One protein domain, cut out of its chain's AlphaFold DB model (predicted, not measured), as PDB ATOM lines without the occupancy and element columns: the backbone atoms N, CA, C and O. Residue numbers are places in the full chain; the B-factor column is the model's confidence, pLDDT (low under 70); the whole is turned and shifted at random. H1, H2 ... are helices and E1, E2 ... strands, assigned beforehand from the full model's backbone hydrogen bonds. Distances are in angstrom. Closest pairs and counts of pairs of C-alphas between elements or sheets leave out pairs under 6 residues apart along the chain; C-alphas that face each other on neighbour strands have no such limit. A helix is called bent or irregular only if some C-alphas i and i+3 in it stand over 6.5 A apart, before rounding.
ATOM      1  N   GLU A  22      99.036 147.019 141.779       69.50
ATOM      2  CA  GLU A  22      99.927 146.842 142.935       69.50
ATOM      3  C   GLU A  22      99.215 146.288 144.189       69.50
ATOM      4  O   GLU A  22      99.847 145.668 145.048       69.50
ATOM      5  N   ASP A  23      97.892 146.459 144.293       71.50
ATOM      6  CA  ASP A  23      97.083 145.992 145.421       71.50
ATOM      7  C   ASP A  23      96.559 144.556 145.236       71.50
ATOM      8  O   ASP A  23      96.123 143.931 146.212       71.50
ATOM      9  N   LEU A  24      96.633 143.989 144.022       72.69
ATOM     10  CA  LEU A  24      96.146 142.635 143.720       72.69
ATOM     11  C   LEU A  24      96.805 141.553 144.594       72.69
ATOM     12  O   LEU A  24      96.068 140.754 145.184       72.69
ATOM     13  N   PRO A  25      98.142 141.524 144.792       78.81
ATOM     14  CA  PRO A  25      98.768 140.571 145.708       78.81
ATOM     15  C   PRO A  25      98.199 140.633 147.130       78.81
ATOM     16  O   PRO A  25      97.946 139.597 147.752       78.81
ATOM     17  N   LYS A  26      97.941 141.841 147.649       75.69
ATOM     18  CA  LYS A  26      97.382 142.040 148.995       75.69
ATOM     19  C   LYS A  26      95.920 141.591 149.071       75.69
ATOM     20  O   LYS A  26      95.545 140.939 150.047       75.69
ATOM     21  N   LEU A  27      95.113 141.886 148.048       71.94
ATOM     22  CA  LEU A  27      93.711 141.466 147.954       71.94
ATOM     23  C   LEU A  27      93.585 139.937 147.969       71.94
ATOM     24  O   LEU A  27      92.873 139.378 148.808       71.94
ATOM     25  N   PHE A  28      94.320 139.264 147.081       73.81
ATOM     26  CA  PHE A  28      94.307 137.806 146.972       73.81
ATOM     27  C   PHE A  28      94.857 137.145 148.233       73.81
ATOM     28  O   PHE A  28      94.263 136.188 148.717       73.81
ATOM     29  N   LYS A  29      95.909 137.701 148.847       77.38
ATOM     30  CA  LYS A  29      96.414 137.213 150.138       77.38
ATOM     31  C   LYS A  29      95.361 137.321 151.247       77.38
ATOM     32  O   LYS A  29      95.155 136.355 151.975       77.38
ATOM     33  N   LYS A  30      94.661 138.458 151.360       74.81
ATOM     34  CA  LYS A  30      93.617 138.673 152.381       74.81
ATOM     35  C   LYS A  30      92.402 137.764 152.180       74.81
ATOM     36  O   LYS A  30      91.768 137.367 153.153       74.81
ATOM     37  N   ARG A  31      92.059 137.447 150.929       71.25
ATOM     38  CA  ARG A  31      90.858 136.675 150.578       71.25
ATOM     39  C   ARG A  31      91.139 135.213 150.231       71.25
ATOM     40  O   ARG A  31      90.188 134.476 150.031       71.25
ATOM     41  N   SER A  32      92.391 134.765 150.219       72.06
ATOM     42  CA  SER A  32      92.804 133.440 149.729       72.06
ATOM     43  C   SER A  32      91.962 132.286 150.288       72.06
ATOM     44  O   SER A  32      91.486 131.453 149.523       72.06
ATOM     45  N   LYS A  33      91.687 132.291 151.601       71.50
ATOM     46  CA  LYS A  33      90.852 131.280 152.277       71.50
ATOM     47  C   LYS A  33      89.401 131.279 151.780       71.50
ATOM     48  O   LYS A  33      88.810 130.226 151.580       71.50
ATOM     49  N   ASN A  34      88.850 132.464 151.546       67.88
ATOM     50  CA  ASN A  34      87.499 132.644 151.035       67.88
ATOM     51  C   ASN A  34      87.402 132.173 149.578       67.88
ATOM     52  O   ASN A  34      86.492 131.433 149.224       67.88
ATOM     53  N   ILE A  35      88.362 132.564 148.742       68.00
ATOM     54  CA  ILE A  35      88.398 132.164 147.334       68.00
ATOM     55  C   ILE A  35      88.579 130.633 147.249       68.00
ATOM     56  O   ILE A  35      87.809 129.960 146.580       68.00
ATOM     57  N   SER A  36      89.491 130.057 148.037       73.25
ATOM     58  CA  SER A  36      89.665 128.603 148.187       73.25
ATOM     59  C   SER A  36      88.356 127.879 148.537       73.25
ATOM     60  O   SER A  36      87.992 126.921 147.857       73.25
ATOM     61  N   LYS A  37      87.596 128.373 149.525       71.62
ATOM     62  CA  LYS A  37      86.287 127.809 149.899       71.62
ATOM     63  C   LYS A  37      85.252 127.929 148.776       71.62
ATOM     64  O   LYS A  37      84.521 126.986 148.516       71.62
ATOM     65  N   ALA A  38      85.210 129.072 148.098       66.81
ATOM     66  CA  ALA A  38      84.228 129.375 147.059       66.81
ATOM     67  C   ALA A  38      84.356 128.510 145.789       66.81
ATOM     68  O   ALA A  38      83.381 128.380 145.050       66.81
ATOM     69  N   PHE A  39      85.545 127.962 145.519       69.50
ATOM     70  CA  PHE A  39      85.812 127.150 144.323       69.50
ATOM     71  C   PHE A  39      86.188 125.694 144.625       69.50
ATOM     72  O   PHE A  39      86.409 124.932 143.687       69.50
ATOM     73  N   SER A  40      86.258 125.300 145.898       73.75
ATOM     74  CA  SER A  40      86.365 123.885 146.268       73.75
ATOM     75  C   SER A  40      85.001 123.198 146.133       73.75
ATOM     76  O   SER A  40      83.963 123.829 146.328       73.75
ATOM     77  N   SER A  41      85.005 121.908 145.816       69.44
ATOM     78  CA  SER A  41      83.833 121.029 145.777       69.44
ATOM     79  C   SER A  41      84.094 119.753 146.583       69.44
ATOM     80  O   SER A  41      85.192 119.553 147.102       69.44
ATOM     81  N   GLU A  42      83.103 118.858 146.644       63.62
ATOM     82  CA  GLU A  42      83.252 117.519 147.236       63.62
ATOM     83  C   GLU A  42      84.340 116.671 146.556       63.62
ATOM     84  O   GLU A  42      84.902 115.790 147.197       63.62
ATOM     85  N   ILE A  43      84.654 116.946 145.282       67.00
ATOM     86  CA  ILE A  43      85.547 116.138 144.429       67.00
ATOM     87  C   ILE A  43      86.948 116.764 144.319       67.00
ATOM     88  O   ILE A  43      87.952 116.059 144.203       67.00
ATOM     89  N   ILE A  44      87.035 118.099 144.340       72.56
ATOM     90  CA  ILE A  44      88.300 118.826 144.213       72.56
ATOM     91  C   ILE A  44      88.392 119.927 145.255       72.56
ATOM     92  O   ILE A  44      87.559 120.829 145.337       72.56
ATOM     93  N   LYS A  45      89.504 119.912 145.979       78.81
ATOM     94  CA  LYS A  45      89.904 120.966 146.894       78.81
ATOM     95  C   LYS A  45      90.846 121.933 146.191       78.81
ATOM     96  O   LYS A  45      91.881 121.534 145.661       78.81
ATOM     97  N   ILE A  46      90.515 123.220 146.240       77.19
ATOM     98  CA  ILE A  46      91.384 124.285 145.735       77.19
ATOM     99  C   ILE A  46      92.054 124.952 146.920       77.19
ATOM    100  O   ILE A  46      91.406 125.592 147.744       77.19
ATOM    101  N   SER A  47      93.362 124.786 147.016       72.69
ATOM    102  CA  SER A  47      94.222 125.310 148.063       72.69
ATOM    103  C   SER A  47      94.860 126.635 147.624       72.69
ATOM    104  O   SER A  47      95.235 126.830 146.470       72.69
ATOM    105  N   THR A  48      94.956 127.559 148.584       66.12
ATOM    106  CA  THR A  48      95.808 128.762 148.586       66.12
ATOM    107  C   THR A  48      95.978 129.470 147.238       66.12
ATOM    108  O   THR A  48      96.957 129.275 146.519       66.12
ATOM    109  N   ILE A  49      95.076 130.405 146.946       72.62
ATOM    110  CA  ILE A  49      95.176 131.258 145.760       72.62
ATOM    111  C   ILE A  49      96.106 132.427 146.077       72.62
ATOM    112  O   ILE A  49      95.897 133.157 147.053       72.62
ATOM    113  N   ARG A  50      97.152 132.586 145.268       78.38
ATOM    114  CA  ARG A  50      98.168 133.634 145.399       78.38
ATOM    115  C   ARG A  50      98.206 134.479 144.138       78.38
ATOM    116  O   ARG A  50      97.920 134.001 143.047       78.38
ATOM    117  N   SER A  51      98.599 135.734 144.312       82.00
ATOM    118  CA  SER A  51      98.922 136.629 143.212       82.00
ATOM    119  C   SER A  51     100.262 137.293 143.497       82.00
ATOM    120  O   SER A  51     100.515 137.688 144.640       82.00
ATOM    121  N   ARG A  52     101.129 137.385 142.488       83.12
ATOM    122  CA  ARG A  52     102.426 138.059 142.582       83.12
ATOM    123  C   ARG A  52     102.743 138.796 141.289       83.12
ATOM    124  O   ARG A  52     102.435 138.313 140.205       83.12
ATOM    125  N   SER A  53     103.418 139.926 141.413       80.69
ATOM    126  CA  SER A  53     104.072 140.579 140.280       80.69
ATOM    127  C   SER A  53     105.460 139.949 140.121       80.69
ATOM    128  O   SER A  53     106.184 139.803 141.111       80.69
ATOM    129  N   ILE A  54     105.789 139.465 138.924       74.31
ATOM    130  CA  ILE A  54     107.071 138.783 138.651       74.31
ATOM    131  C   ILE A  54     108.068 139.758 138.041       74.31
ATOM    132  O   ILE A  54     109.203 139.846 138.499       74.31
ATOM    133  N   GLU A  55     107.610 140.509 137.045       69.69
ATOM    134  CA  GLU A  55     108.341 141.561 136.343       69.69
ATOM    135  C   GLU A  55     107.478 142.827 136.341       69.69
ATOM    136  O   GLU A  55     106.301 142.767 136.704       69.69
ATOM    137  N   SER A  56     108.026 143.972 135.919       66.50
ATOM    138  CA  SER A  56     107.303 145.257 135.925       66.50
ATOM    139  C   SER A  56     105.952 145.207 135.200       66.50
ATOM    140  O   SER A  56     105.040 145.937 135.575       66.50
ATOM    141  N   ASN A  57     105.810 144.313 134.214       78.56
ATOM    142  CA  ASN A  57     104.632 144.221 133.356       78.56
ATOM    143  C   ASN A  57     103.922 142.858 133.397       78.56
ATOM    144  O   ASN A  57     102.996 142.666 132.619       78.56
ATOM    145  N   ILE A  58     104.308 141.908 134.263       82.31
ATOM    146  CA  ILE A  58     103.685 140.568 134.305       82.31
ATOM    147  C   ILE A  58     103.099 140.276 135.685       82.31
ATOM    148  O   ILE A  58     103.810 140.262 136.696       82.31
ATOM    149  N   GLN A  59     101.804 139.955 135.697       83.62
ATOM    150  CA  GLN A  59     101.089 139.480 136.873       83.62
ATOM    151  C   GLN A  59     100.860 137.969 136.788       83.62
ATOM    152  O   GLN A  59     100.323 137.457 135.805       83.62
ATOM    153  N   GLU A  60     101.224 137.267 137.857       84.75
ATOM    154  CA  GLU A  60     100.981 135.840 138.032       84.75
ATOM    155  C   GLU A  60      99.892 135.594 139.074       84.75
ATOM    156  O   GLU A  60      99.858 136.222 140.138       84.75
ATOM    157  N   PHE A  61      99.036 134.622 138.779       82.44
ATOM    158  CA  PHE A  61      98.094 134.020 139.706       82.44
ATOM    159  C   PHE A  61      98.380 132.527 139.788       82.44
ATOM    160  O   PHE A  61      98.482 131.855 138.767       82.44
ATOM    161  N   SER A  62      98.499 131.995 140.999       82.81
ATOM    162  CA  SER A  62      98.786 130.577 141.205       82.81
ATOM    163  C   SER A  62      97.846 129.984 142.237       82.81
ATOM    164  O   SER A  62      97.585 130.623 143.261       82.81
ATOM    165  N   PHE A  63      97.402 128.758 142.010       82.81
ATOM    166  CA  PHE A  63      96.582 128.019 142.960       82.81
ATOM    167  C   PHE A  63      96.877 126.530 142.889       82.81
ATOM    168  O   PHE A  63      97.306 126.011 141.859       82.81
ATOM    169  N   GLU A  64      96.669 125.859 144.012       83.88
ATOM    170  CA  GLU A  64      96.870 124.425 144.132       83.88
ATOM    171  C   GLU A  64      95.521 123.714 144.030       83.88
ATOM    172  O   GLU A  64      94.522 124.173 144.583       83.88
ATOM    173  N   LEU A  65      95.488 122.610 143.302       83.75
ATOM    174  CA  LEU A  65      94.307 121.804 143.056       83.75
ATOM    175  C   LEU A  65      94.606 120.369 143.466       83.75
ATOM    176  O   LEU A  65      95.547 119.775 142.949       83.75
ATOM    177  N   THR A  66      93.795 119.812 144.361       81.25
ATOM    178  CA  THR A  66      93.957 118.444 144.864       81.25
ATOM    179  C   THR A  66      92.623 117.708 144.800       81.25
ATOM    180  O   THR A  66      91.614 118.225 145.277       81.25
ATOM    181  N   ALA A  67      92.599 116.505 144.231       78.81
ATOM    182  CA  ALA A  67      91.422 115.639 144.291       78.81
ATOM    183  C   ALA A  67      91.211 115.112 145.723       78.81
ATOM    184  O   ALA A  67      92.178 114.848 146.438       78.81
ATOM    185  N   THR A  68      89.958 114.988 146.157       72.00
ATOM    186  CA  THR A  68      89.602 114.561 147.524       72.00
ATOM    187  C   THR A  68      89.537 113.041 147.679       72.00
ATOM    188  O   THR A  68      89.870 112.538 148.750       72.00
ATOM    189  N   ASP A  69      89.157 112.312 146.622       67.50
ATOM    190  CA  ASP A  69      89.014 110.852 146.615       67.50
ATOM    191  C   ASP A  69      89.219 110.247 145.204       67.50
ATOM    192  O   ASP A  69      88.916 110.878 144.188       67.50
ATOM    193  N   LYS A  70      89.752 109.015 145.142       57.72
ATOM    194  CA  LYS A  70      90.053 108.265 143.906       57.72
ATOM    195  C   LYS A  70      88.802 107.802 143.172       57.72
ATOM    196  O   LYS A  70      88.770 107.872 141.944       57.72
ATOM    197  N   ASP A  71      87.808 107.311 143.908       56.19
ATOM    198  CA  ASP A  71      86.674 106.596 143.317       56.19
ATOM    199  C   ASP A  71      85.648 107.565 142.729       56.19
ATOM    200  O   ASP A  71      85.077 107.330 141.663       56.19
ATOM    201  N   THR A  72      85.486 108.720 143.372       52.97
ATOM    202  CA  THR A  72      84.535 109.747 142.937       52.97
ATOM    203  C   THR A  72      84.998 110.468 141.658       52.97
ATOM    204  O   THR A  72      84.173 110.806 140.807       52.97
ATOM    205  N   PHE A  73      86.313 110.648 141.469       54.12
ATOM    206  CA  PHE A  73      86.880 111.409 140.346       54.12
ATOM    207  C   PHE A  73      86.626 110.767 138.969       54.12
ATOM    208  O   PHE A  73      86.338 111.463 138.003       54.12
ATOM    209  N   ASN A  74      86.651 109.435 138.881       53.16
ATOM    210  CA  ASN A  74      86.503 108.711 137.610       53.16
ATOM    211  C   ASN A  74      85.068 108.691 137.053       53.16
ATOM    212  O   ASN A  74      84.847 108.217 135.942       53.16
ATOM    213  N   THR A  75      84.081 109.158 137.823       45.31
ATOM    214  CA  THR A  75      82.656 109.004 137.484       45.31
ATOM    215  C   THR A  75      81.995 110.284 136.980       45.31
ATOM    216  O   THR A  75      80.880 110.224 136.460       45.31
ATOM    217  N   ARG A  76      82.647 111.452 137.116       50.44
ATOM    218  CA  ARG A  76      82.074 112.747 136.718       50.44
ATOM    219  C   ARG A  76      83.130 113.693 136.136       50.44
ATOM    220  O   ARG A  76      84.139 113.922 136.795       50.44
ATOM    221  N   PRO A  77      82.878 114.323 134.973       50.94
ATOM    222  CA  PRO A  77      83.734 115.394 134.473       50.94
ATOM    223  C   PRO A  77      83.676 116.602 135.419       50.94
ATOM    224  O   PRO A  77      82.598 117.023 135.855       50.94
ATOM    225  N   PHE A  78      84.836 117.168 135.740       60.50
ATOM    226  CA  PHE A  78      84.973 118.284 136.663       60.50
ATOM    227  C   PHE A  78      85.046 119.624 135.921       60.50
ATOM    228  O   PHE A  78      85.882 119.848 135.046       60.50
ATOM    229  N   GLN A  79      84.180 120.563 136.303       58.97
ATOM    230  CA  GLN A  79      84.102 121.877 135.664       58.97
ATOM    231  C   GLN A  79      84.965 122.912 136.405       58.97
ATOM    232  O   GLN A  79      84.497 123.598 137.313       58.97
ATOM    233  N   ILE A  80      86.217 123.099 135.965       63.44
ATOM    234  CA  ILE A  80      87.081 124.222 136.411       63.44
ATOM    235  C   ILE A  80      86.622 125.558 135.813       63.44
ATOM    236  O   ILE A  80      87.040 126.626 136.269       63.44
ATOM    237  N   LYS A  81      85.710 125.526 134.836       62.78
ATOM    238  CA  LYS A  81      85.193 126.690 134.110       62.78
ATOM    239  C   LYS A  81      84.869 127.891 135.006       62.78
ATOM    240  O   LYS A  81      85.321 128.986 134.714       62.78
ATOM    241  N   SER A  82      84.215 127.695 136.156       64.31
ATOM    242  CA  SER A  82      83.903 128.797 137.092       64.31
ATOM    243  C   SER A  82      85.140 129.533 137.634       64.31
ATOM    244  O   SER A  82      85.086 130.743 137.854       64.31
ATOM    245  N   LEU A  83      86.242 128.821 137.881       68.06
ATOM    246  CA  LEU A  83      87.495 129.416 138.349       68.06
ATOM    247  C   LEU A  83      88.238 130.110 137.204       68.06
ATOM    248  O   LEU A  83      88.762 131.206 137.384       68.06
ATOM    249  N   ILE A  84      88.246 129.498 136.018       65.19
ATOM    250  CA  ILE A  84      88.801 130.117 134.807       65.19
ATOM    251  C   ILE A  84      88.039 131.407 134.481       65.19
ATOM    252  O   ILE A  84      88.661 132.439 134.239       65.19
ATOM    253  N   ASP A  85      86.710 131.384 134.555       64.81
ATOM    254  CA  ASP A  85      85.848 132.541 134.324       64.81
ATOM    255  C   ASP A  85      86.108 133.651 135.349       64.81
ATOM    256  O   ASP A  85      86.157 134.825 134.986       64.81
ATOM    257  N   PHE A  86      86.376 133.308 136.613       69.06
ATOM    258  CA  PHE A  86      86.796 134.288 137.618       69.06
ATOM    259  C   PHE A  86      88.094 135.015 137.228       69.06
ATOM    260  O   PHE A  86      88.179 136.241 137.342       69.06
ATOM    261  N   PHE A  87      89.089 134.291 136.711       67.31
ATOM    262  CA  PHE A  87      90.315 134.914 136.213       67.31
ATOM    263  C   PHE A  87      90.090 135.692 134.910       67.31
ATOM    264  O   PHE A  87      90.679 136.758 134.744       67.31
ATOM    265  N   LYS A  88      89.187 135.241 134.027       65.75
ATOM    266  CA  LYS A  88      88.774 135.997 132.830       65.75
ATOM    267  C   LYS A  88      88.084 137.318 133.179       65.75
ATOM    268  O   LYS A  88      88.334 138.307 132.501       65.75
ATOM    269  N   ILE A  89      87.274 137.370 134.241       65.19
ATOM    270  CA  ILE A  89      86.628 138.610 134.718       65.19
ATOM    271  C   ILE A  89      87.667 139.661 135.126       65.19
ATOM    272  O   ILE A  89      87.422 140.857 134.981       65.19
ATOM    273  N   CYS A  90      88.837 139.231 135.606       62.50
ATOM    274  CA  CYS A  90      89.933 140.137 135.937       62.50
ATOM    275  C   CYS A  90      90.630 140.720 134.687       62.50
ATOM    276  O   CYS A  90      91.489 141.589 134.827       62.50
ATOM    277  N   LEU A  91      90.278 140.272 133.473       61.19
ATOM    278  CA  LEU A  91      90.913 140.662 132.215       61.19
ATOM    279  C   LEU A  91      89.994 141.431 131.260       61.19
ATOM    280  O   LEU A  91      88.771 141.390 131.328       61.19
ATOM    281  N   SER A  92      90.629 142.091 130.293       54.78
ATOM    282  CA  SER A  92      89.985 142.756 129.158       54.78
ATOM    283  C   SER A  92      89.585 141.813 128.007       54.78
ATOM    284  O   SER A  92      88.689 142.180 127.249       54.78
ATOM    285  N   ARG A  93      90.220 140.631 127.836       53.78
ATOM    286  CA  ARG A  93      89.942 139.650 126.749       53.78
ATOM    287  C   ARG A  93      90.270 138.192 127.131       53.78
ATOM    288  O   ARG A  93      91.217 137.942 127.871       53.78
ATOM    289  N   GLU A  94      89.544 137.228 126.548       49.94
ATOM    290  CA  GLU A  94      89.557 135.792 126.910       49.94
ATOM    291  C   GLU A  94      90.846 134.993 126.603       49.94
ATOM    292  O   GLU A  94      90.992 133.888 127.119       49.94
ATOM    293  N   LYS A  95      91.787 135.507 125.796       57.53
ATOM    294  CA  LYS A  95      92.991 134.763 125.340       57.53
ATOM    295  C   LYS A  95      94.323 135.281 125.897       57.53
ATOM    296  O   LYS A  95      95.383 134.947 125.381       57.53
ATOM    297  N   ASN A  96      94.286 136.102 126.942       66.69
ATOM    298  CA  ASN A  96      95.458 136.857 127.392       66.69
ATOM    299  C   ASN A  96      96.231 136.206 128.559       66.69
ATOM    300  O   ASN A  96      97.030 136.892 129.198       66.69
ATOM    301  N   PHE A  97      96.013 134.918 128.848       71.69
ATOM    302  CA  PHE A  97      96.792 134.167 129.840       71.69
ATOM    303  C   PHE A  97      97.688 133.120 129.180       71.69
ATOM    304  O   PHE A  97      97.232 132.348 128.338       71.69
ATOM    305  N   THR A  98      98.923 133.025 129.659       75.94
ATOM    306  CA  THR A  98      99.736 131.814 129.532       75.94
ATOM    307  C   THR A  98      99.442 130.922 130.727       75.94
ATOM    308  O   THR A  98      99.437 131.402 131.864       75.94
ATOM    309  N   VAL A  99      99.205 129.634 130.483       75.75
ATOM    310  CA  VAL A  99      98.949 128.667 131.548       75.75
ATOM    311  C   VAL A  99     100.091 127.672 131.661       75.75
ATOM    312  O   VAL A  99     100.562 127.147 130.657       75.75
ATOM    313  N   ASN A 100     100.522 127.408 132.890       80.81
ATOM    314  CA  ASN A 100     101.542 126.421 133.201       80.81
ATOM    315  C   ASN A 100     101.090 125.548 134.380       80.81
ATOM    316  O   ASN A 100     100.517 126.053 135.346       80.81
ATOM    317  N   ILE A 101     101.350 124.243 134.302       83.38
ATOM    318  CA  ILE A 101     100.979 123.261 135.323       83.38
ATOM    319  C   ILE A 101     102.265 122.698 135.921       83.38
ATOM    320  O   ILE A 101     103.111 122.151 135.215       83.38
ATOM    321  N   LYS A 102     102.420 122.839 137.237       84.69
ATOM    322  CA  LYS A 102     103.506 122.219 137.998       84.69
ATOM    323  C   LYS A 102     102.958 121.055 138.805       84.69
ATOM    324  O   LYS A 102     101.966 121.206 139.513       84.69
ATOM    325  N   VAL A 103     103.650 119.929 138.737       85.50
ATOM    326  CA  VAL A 103     103.342 118.727 139.514       85.50
ATOM    327  C   VAL A 103     104.431 118.467 140.566       85.50
ATOM    328  O   VAL A 103     105.583 118.863 140.352       85.50
ATOM    329  N   PRO A 104     104.100 117.822 141.699       84.25
ATOM    330  CA  PRO A 104     105.067 117.361 142.689       84.25
ATOM    331  C   PRO A 104     106.106 116.421 142.071       84.25
ATOM    332  O   PRO A 104     105.844 115.763 141.060       84.25
ATOM    333  N   LYS A 105     107.293 116.333 142.686       84.06
ATOM    334  CA  LYS A 105     108.391 115.496 142.170       84.06
ATOM    335  C   LYS A 105     107.978 114.028 142.078       84.06
ATOM    336  O   LYS A 105     108.349 113.352 141.125       84.06
ATOM    337  N   GLU A 106     107.162 113.583 143.025       82.19
ATOM    338  CA  GLU A 106     106.614 112.234 143.147       82.19
ATOM    339  C   GLU A 106     105.678 111.865 141.978       82.19
ATOM    340  O   GLU A 106     105.589 110.697 141.610       82.19
ATOM    341  N   SER A 107     105.032 112.858 141.353       83.19
ATOM    342  CA  SER A 107     104.169 112.702 140.167       83.19
ATOM    343  C   SER A 107     104.847 113.108 138.859       83.19
ATOM    344  O   SER A 107     104.247 112.966 137.793       83.19
ATOM    345  N   SER A 108     106.083 113.619 138.900       82.62
ATOM    346  CA  SER A 108     106.728 114.216 137.726       82.62
ATOM    347  C   SER A 108     106.957 113.210 136.601       82.62
ATOM    348  O   SER A 108     106.808 113.572 135.437       82.62
ATOM    349  N   GLU A 109     107.303 111.964 136.917       83.38
ATOM    350  CA  GLU A 109     107.511 110.924 135.903       83.38
ATOM    351  C   GLU A 109     106.193 110.531 135.223       83.38
ATOM    352  O   GLU A 109     106.114 110.473 133.994       83.38
ATOM    353  N   LEU A 110     105.131 110.358 136.015       82.75
ATOM    354  CA  LEU A 110     103.796 110.005 135.535       82.75
ATOM    355  C   LEU A 110     103.201 111.132 134.677       82.75
ATOM    356  O   LEU A 110     102.716 110.880 133.576       82.75
ATOM    357  N   TYR A 111     103.335 112.382 135.124       83.12
ATOM    358  CA  TYR A 111     102.947 113.572 134.366       83.12
ATOM    359  C   TYR A 111     103.719 113.715 133.053       83.12
ATOM    360  O   TYR A 111     103.115 113.947 132.010       83.12
ATOM    361  N   ASN A 112     105.043 113.529 133.069       83.69
ATOM    362  CA  ASN A 112     105.856 113.623 131.857       83.69
ATOM    363  C   ASN A 112     105.491 112.530 130.840       83.69
ATOM    364  O   ASN A 112     105.479 112.792 129.640       83.69
ATOM    365  N   ASN A 113     105.173 111.317 131.297       82.50
ATOM    366  CA  ASN A 113     104.715 110.234 130.424       82.50
ATOM    367  C   ASN A 113     103.314 110.507 129.857       82.50
ATOM    368  O   ASN A 113     103.071 110.274 128.672       82.50
ATOM    369  N   TYR A 114     102.421 111.068 130.673       82.38
ATOM    370  CA  TYR A 114     101.100 111.506 130.236       82.38
ATOM    371  C   TYR A 114     101.185 112.619 129.176       82.38
ATOM    372  O   TYR A 114     100.606 112.475 128.105       82.38
ATOM    373  N   CYS A 115     102.004 113.653 129.393       79.38
ATOM    374  CA  CYS A 115     102.188 114.756 128.438       79.38
ATOM    375  C   CYS A 115     102.883 114.334 127.130       79.38
ATOM    376  O   CYS A 115     102.726 114.982 126.101       79.38
ATOM    377  N   LYS A 116     103.687 113.260 127.143       79.44
ATOM    378  CA  LYS A 116     104.284 112.697 125.915       79.44
ATOM    379  C   LYS A 116     103.261 111.976 125.041       79.44
ATOM    380  O   LYS A 116     103.459 111.885 123.834       79.44
ATOM    381  N   THR A 117     102.224 111.416 125.659       72.38
ATOM    382  CA  THR A 117     101.196 110.605 124.992       72.38
ATOM    383  C   THR A 117      99.933 111.403 124.683       72.38
ATOM    384  O   THR A 117      99.218 111.048 123.752       72.38
ATOM    385  N   ASN A 118      99.704 112.509 125.395       70.06
ATOM    386  CA  ASN A 118      98.567 113.404 125.225       70.06
ATOM    387  C   ASN A 118      99.063 114.848 125.109       70.06
ATOM    388  O   ASN A 118      99.715 115.370 126.012       70.06
ATOM    389  N   SER A 119      98.764 115.498 123.984       62.78
ATOM    390  CA  SER A 119      99.018 116.926 123.790       62.78
ATOM    391  C   SER A 119      97.769 117.724 124.174       62.78
ATOM    392  O   SER A 119      97.068 118.233 123.294       62.78
ATOM    393  N   ASP A 120      97.446 117.781 125.463       60.31
ATOM    394  CA  ASP A 120      96.272 118.531 125.925       60.31
ATOM    395  C   ASP A 120      96.410 120.015 125.565       60.31
ATOM    396  O   ASP A 120      97.473 120.619 125.746       60.31
ATOM    397  N   LYS A 121      95.337 120.629 125.050       60.31
ATOM    398  CA  LYS A 121      95.371 122.038 124.620       60.31
ATOM    399  C   LYS A 121      94.948 123.001 125.729       60.31
ATOM    400  O   LYS A 121      95.234 124.195 125.627       60.31
ATOM    401  N   THR A 122      94.261 122.522 126.773       70.31
ATOM    402  CA  THR A 122      93.697 123.369 127.842       70.31
ATOM    403  C   THR A 122      93.806 122.743 129.239       70.31
ATOM    404  O   THR A 122      93.882 121.529 129.387       70.31
ATOM    405  N   VAL A 123      93.770 123.573 130.292       71.38
ATOM    406  CA  VAL A 123      93.785 123.113 131.703       71.38
ATOM    407  C   VAL A 123      92.586 122.239 132.042       71.38
ATOM    408  O   VAL A 123      92.704 121.317 132.839       71.38
ATOM    409  N   GLU A 124      91.423 122.555 131.477       71.75
ATOM    410  CA  GLU A 124      90.193 121.805 131.723       71.75
ATOM    411  C   GLU A 124      90.280 120.401 131.120       71.75
ATOM    412  O   GLU A 124      89.900 119.431 131.766       71.75
ATOM    413  N   GLU A 125      90.849 120.288 129.922       72.25
ATOM    414  CA  GLU A 125      91.124 119.008 129.269       72.25
ATOM    415  C   GLU A 125      92.144 118.189 130.068       72.25
ATOM    416  O   GLU A 125      91.877 117.032 130.379       72.25
ATOM    417  N   PHE A 126      93.234 118.822 130.518       78.00
ATOM    418  CA  PHE A 126      94.208 118.175 131.395       78.00
ATOM    419  C   PHE A 126      93.563 117.671 132.692       78.00
ATOM    420  O   PHE A 126      93.732 116.514 133.044       78.00
ATOM    421  N   VAL A 127      92.802 118.497 133.421       75.06
ATOM    422  CA  VAL A 127      92.224 118.042 134.696       75.06
ATOM    423  C   VAL A 127      91.196 116.936 134.483       75.06
ATOM    424  O   VAL A 127      91.163 116.009 135.278       75.06
ATOM    425  N   ASN A 128      90.403 116.970 133.414       74.38
ATOM    426  CA  ASN A 128      89.410 115.924 133.168       74.38
ATOM    427  C   ASN A 128      90.014 114.588 132.715       74.38
ATOM    428  O   ASN A 128      89.409 113.547 132.957       74.38
ATOM    429  N   ASN A 129      91.188 114.613 132.082       76.25
ATOM    430  CA  ASN A 129      91.776 113.429 131.456       76.25
ATOM    431  C   ASN A 129      93.057 112.938 132.150       76.25
ATOM    432  O   ASN A 129      93.535 111.841 131.845       76.25
ATOM    433  N   ALA A 130      93.638 113.729 133.056       75.38
ATOM    434  CA  ALA A 130      94.841 113.349 133.775       75.38
ATOM    435  C   ALA A 130      94.565 112.150 134.696       75.38
ATOM    436  O   ALA A 130      93.527 112.097 135.360       75.38
ATOM    437  N   PRO A 131      95.520 111.209 134.814       79.31
ATOM    438  CA  PRO A 131      95.429 110.121 135.773       79.31
ATOM    439  C   PRO A 131      95.130 110.654 137.186       79.31
ATOM    440  O   PRO A 131      95.850 111.547 137.653       79.31
ATOM    441  N   PRO A 132      94.135 110.098 137.909       76.69
ATOM    442  CA  PRO A 132      93.731 110.598 139.226       76.69
ATOM    443  C   PRO A 132      94.894 110.681 140.218       76.69
ATOM    444  O   PRO A 132      94.924 111.553 141.081       76.69
ATOM    445  N   GLN A 133      95.893 109.802 140.073       79.81
ATOM    446  CA  GLN A 133      97.110 109.783 140.884       79.81
ATOM    447  C   GLN A 133      97.871 111.117 140.846       79.81
ATOM    448  O   GLN A 133      98.408 111.513 141.877       79.81
ATOM    449  N   ILE A 134      97.881 111.817 139.704       81.06
ATOM    450  CA  ILE A 134      98.524 113.133 139.563       81.06
ATOM    451  C   ILE A 134      97.758 114.181 140.375       81.06
ATOM    452  O   ILE A 134      98.351 114.985 141.087       81.06
ATOM    453  N   LEU A 135      96.426 114.155 140.298       80.88
ATOM    454  CA  LEU A 135      95.562 115.147 140.941       80.88
ATOM    455  C   LEU A 135      95.441 114.936 142.453       80.88
ATOM    456  O   LEU A 135      95.293 115.900 143.195       80.88
ATOM    457  N   LEU A 136      95.548 113.697 142.932       81.44
ATOM    458  CA  LEU A 136      95.527 113.373 144.365       81.44
ATOM    459  C   LEU A 136      96.781 113.836 145.101       81.44
ATOM    460  O   LEU A 136      96.712 114.157 146.282       81.44
ATOM    461  N   GLN A 137      97.924 113.877 144.412       81.88
ATOM    462  CA  GLN A 137      99.157 114.438 144.970       81.88
ATOM    463  C   GLN A 137      99.165 115.973 144.946       81.88
ATOM    464  O   GLN A 137     100.033 116.594 145.555       81.88
ATOM    465  N   GLY A 138      98.169 116.576 144.294       82.94
ATOM    466  CA  GLY A 138      98.036 118.011 144.124       82.94
ATOM    467  C   GLY A 138      98.808 118.512 142.908       82.94
ATOM    468  O   GLY A 138      99.928 118.095 142.647       82.94
ATOM    469  N   ILE A 139      98.222 119.441 142.163       84.69
ATOM    470  CA  ILE A 139      98.878 120.163 141.070       84.69
ATOM    471  C   ILE A 139      98.847 121.656 141.366       84.69
ATOM    472  O   ILE A 139      97.907 122.161 141.973       84.69
ATOM    473  N   THR A 140      99.851 122.396 140.915       85.81
ATOM    474  CA  THR A 140      99.832 123.861 140.953       85.81
ATOM    475  C   THR A 140      99.572 124.398 139.557       85.81
ATOM    476  O   THR A 140     100.383 124.205 138.653       85.81
ATOM    477  N   ILE A 141      98.465 125.113 139.394       83.75
ATOM    478  CA  ILE A 141      98.139 125.823 138.160       83.75
ATOM    479  C   ILE A 141      98.622 127.263 138.294       83.75
ATOM    480  O   ILE A 141      98.373 127.931 139.300       83.75
ATOM    481  N   ILE A 142      99.334 127.731 137.273       82.19
ATOM    482  CA  ILE A 142      99.935 129.058 137.202       82.19
ATOM    483  C   ILE A 142      99.410 129.762 135.955       82.19
ATOM    484  O   ILE A 142      99.577 129.273 134.841       82.19
ATOM    485  N   LEU A 143      98.796 130.924 136.153       81.31
ATOM    486  CA  LEU A 143      98.268 131.796 135.113       81.31
ATOM    487  C   LEU A 143      99.092 133.081 135.083       81.31
ATOM    488  O   LEU A 143      99.197 133.767 136.098       81.31
ATOM    489  N   GLN A 144      99.654 133.427 133.928       82.69
ATOM    490  CA  GLN A 144     100.466 134.633 133.748       82.69
ATOM    491  C   GLN A 144      99.866 135.528 132.669       82.69
ATOM    492  O   GLN A 144      99.467 135.044 131.611       82.69
ATOM    493  N   THR A 145      99.794 136.832 132.924       81.81
ATOM    494  CA  THR A 145      99.282 137.824 131.969       81.81
ATOM    495  C   THR A 145     100.051 139.134 132.069       81.81
ATOM    496  O   THR A 145     100.590 139.470 133.126       81.81
ATOM    497  N   ASP A 146     100.081 139.884 130.971       81.88
ATOM    498  CA  ASP A 146     100.575 141.258 130.978       81.88
ATOM    499  C   ASP A 146      99.621 142.143 131.793       81.88
ATOM    500  O   ASP A 146      98.400 142.082 131.632       81.88
ATOM    501  N   VAL A 147     100.180 142.984 132.655       78.69
ATOM    502  CA  VAL A 147      99.456 143.928 133.507       78.69
ATOM    503  C   VAL A 147      98.483 144.801 132.703       78.69
ATOM    504  O   VAL A 147      97.380 145.066 133.178       78.69
ATOM    505  N   LYS A 148      98.823 145.175 131.460       76.25
ATOM    506  CA  LYS A 148      97.943 145.968 130.576       76.25
ATOM    507  C   LYS A 148      96.650 145.250 130.185       76.25
ATOM    508  O   LYS A 148      95.687 145.885 129.768       76.25
ATOM    509  N   ASN A 149      96.633 143.922 130.282       75.31
ATOM    510  CA  ASN A 149      95.466 143.116 129.951       75.31
ATOM    511  C   ASN A 149      94.489 143.008 131.125       75.31
ATOM    512  O   ASN A 149      93.363 142.553 130.909       75.31
ATOM    513  N   ILE A 150      94.892 143.417 132.331       72.94
ATOM    514  CA  ILE A 150      94.064 143.385 133.535       72.94
ATOM    515  C   ILE A 150      93.102 144.569 133.503       72.94
ATOM    516  O   ILE A 150      93.519 145.723 133.448       72.94
ATOM    517  N   ASN A 151      91.803 144.285 133.566       69.00
ATOM    518  CA  ASN A 151      90.772 145.314 133.592       69.00
ATOM    519  C   ASN A 151      90.250 145.500 135.024       69.00
ATOM    520  O   ASN A 151      89.384 144.756 135.488       69.00
ATOM    521  N   LEU A 152      90.780 146.507 135.725       64.25
ATOM    522  CA  LEU A 152      90.368 146.851 137.091       64.25
ATOM    523  C   LEU A 152      89.202 147.847 137.166       64.25
ATOM    524  O   LEU A 152      88.684 148.070 138.267       64.25
ATOM    525  N   ASP A 153      88.721 148.357 136.027       59.56
ATOM    526  CA  ASP A 153      87.531 149.227 135.958       59.56
ATOM    527  C   ASP A 153      86.278 148.496 136.476       59.56
ATOM    528  O   ASP A 153      85.328 149.074 137.001       59.56
TER     529      ASP A 153
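AT A GLANCE: This is residues 22 to 153 of the 674 residues of an uncharacterized protein of Glossina austeni (UniProt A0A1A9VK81). A twisted four-stranded sheet forms a wall, with the kinked helix H1 running along edge strand E1 over one face and the short helix H6 at the sheet's end, between H2 and H4. H3 stands off the sheet, its first residues close to H1 and H5. The printed part has 132 residues with six named helices and four named strands, in the order H1 E1 E2 H2 H3 E3 H4 H5 H6 E4. The sheet order is E1 E2 E4 E3, all antiparallel, and the class is mixed, helices and strands. The whole is compact, with a radius of gyration of the C-alphas of 15.0 A and spans of 42 by 30 by 25 A.

IN THESE COORDINATES: H1, residues 22 to 39, begins at C-alpha 22 (99.927, 146.842, 142.935) and is 24.3 A long. It has a kink of 68 degrees near residue 33 and is irregular, with C-alphas 30 and 33 7.9 A apart. E1 is residues 44 to 55, 31.3 A, and E2 residues 58 to 67, 29.5 A. H2 is residues 70 to 73, H3 residues 81 to 89 and E3 residues 98 to 102. H4, residues 105 to 117, is 19.3 A long and irregular, with C-alphas 106 and 109 7.4 A apart. H5 is residues 123 to 129 and H6 residues 132 to 136. E4, residues 139 to 146, is 23.4 A long and ends at C-alpha 146 (100.575, 141.258, 130.978).

HOW THE PARTS SIT: The hairpin E1 and E2 has N 47 and O 64 within hydrogen-bond range at 2.8 A. E2 and E4 have N 61 and O 143 at 2.8 A; E4 and E3 have N 100 and O 142 at 2.9 A. H1 is on the sheet at a height of 5.6 A, along E1 at 9 degrees on the local plane, making two layers, a helix on one face of a sheet; the closest C-alphas are Pro 25 and Ser 51, 4.7 A. E2, H2 H3 and E3 make a split strand-helix-strand unit, with E4 between the two strands and a right-handed crossover. H3 is close to but not clearly touching H1, with C-alphas of Phe 39 and Leu 83 closest at 6.6 A. It is likewise close to H5, with C-alphas of Lys 81 and Glu 124 closest at 7.4 A. H5 only grazes the sheet, with residues 123 to 127. H6 stands at the sheet's level and touches H2, C-alphas of Lys 70 and Pro 132 closest at 6.4 A. H4, with residues 107 to 111 alone, touches H6, C-alphas of Ser 107 and Ile 134 closest at 5.7 A. Every O i to N i+4 pair is within hydrogen-bond range in H3, H5 and H6, against 11 of 14 in H1 and 7 of 9 in H4; H2 is too short for such a pair.

THE WHOLE: The C-alphas farthest apart, those of Ser 56 and Asp 71, are 44.4 A apart. The printed part has no cut, and no link is long. The mean pLDDT of the printed part is 72.9, with 45 residues under 70, among them residues 69 to 96.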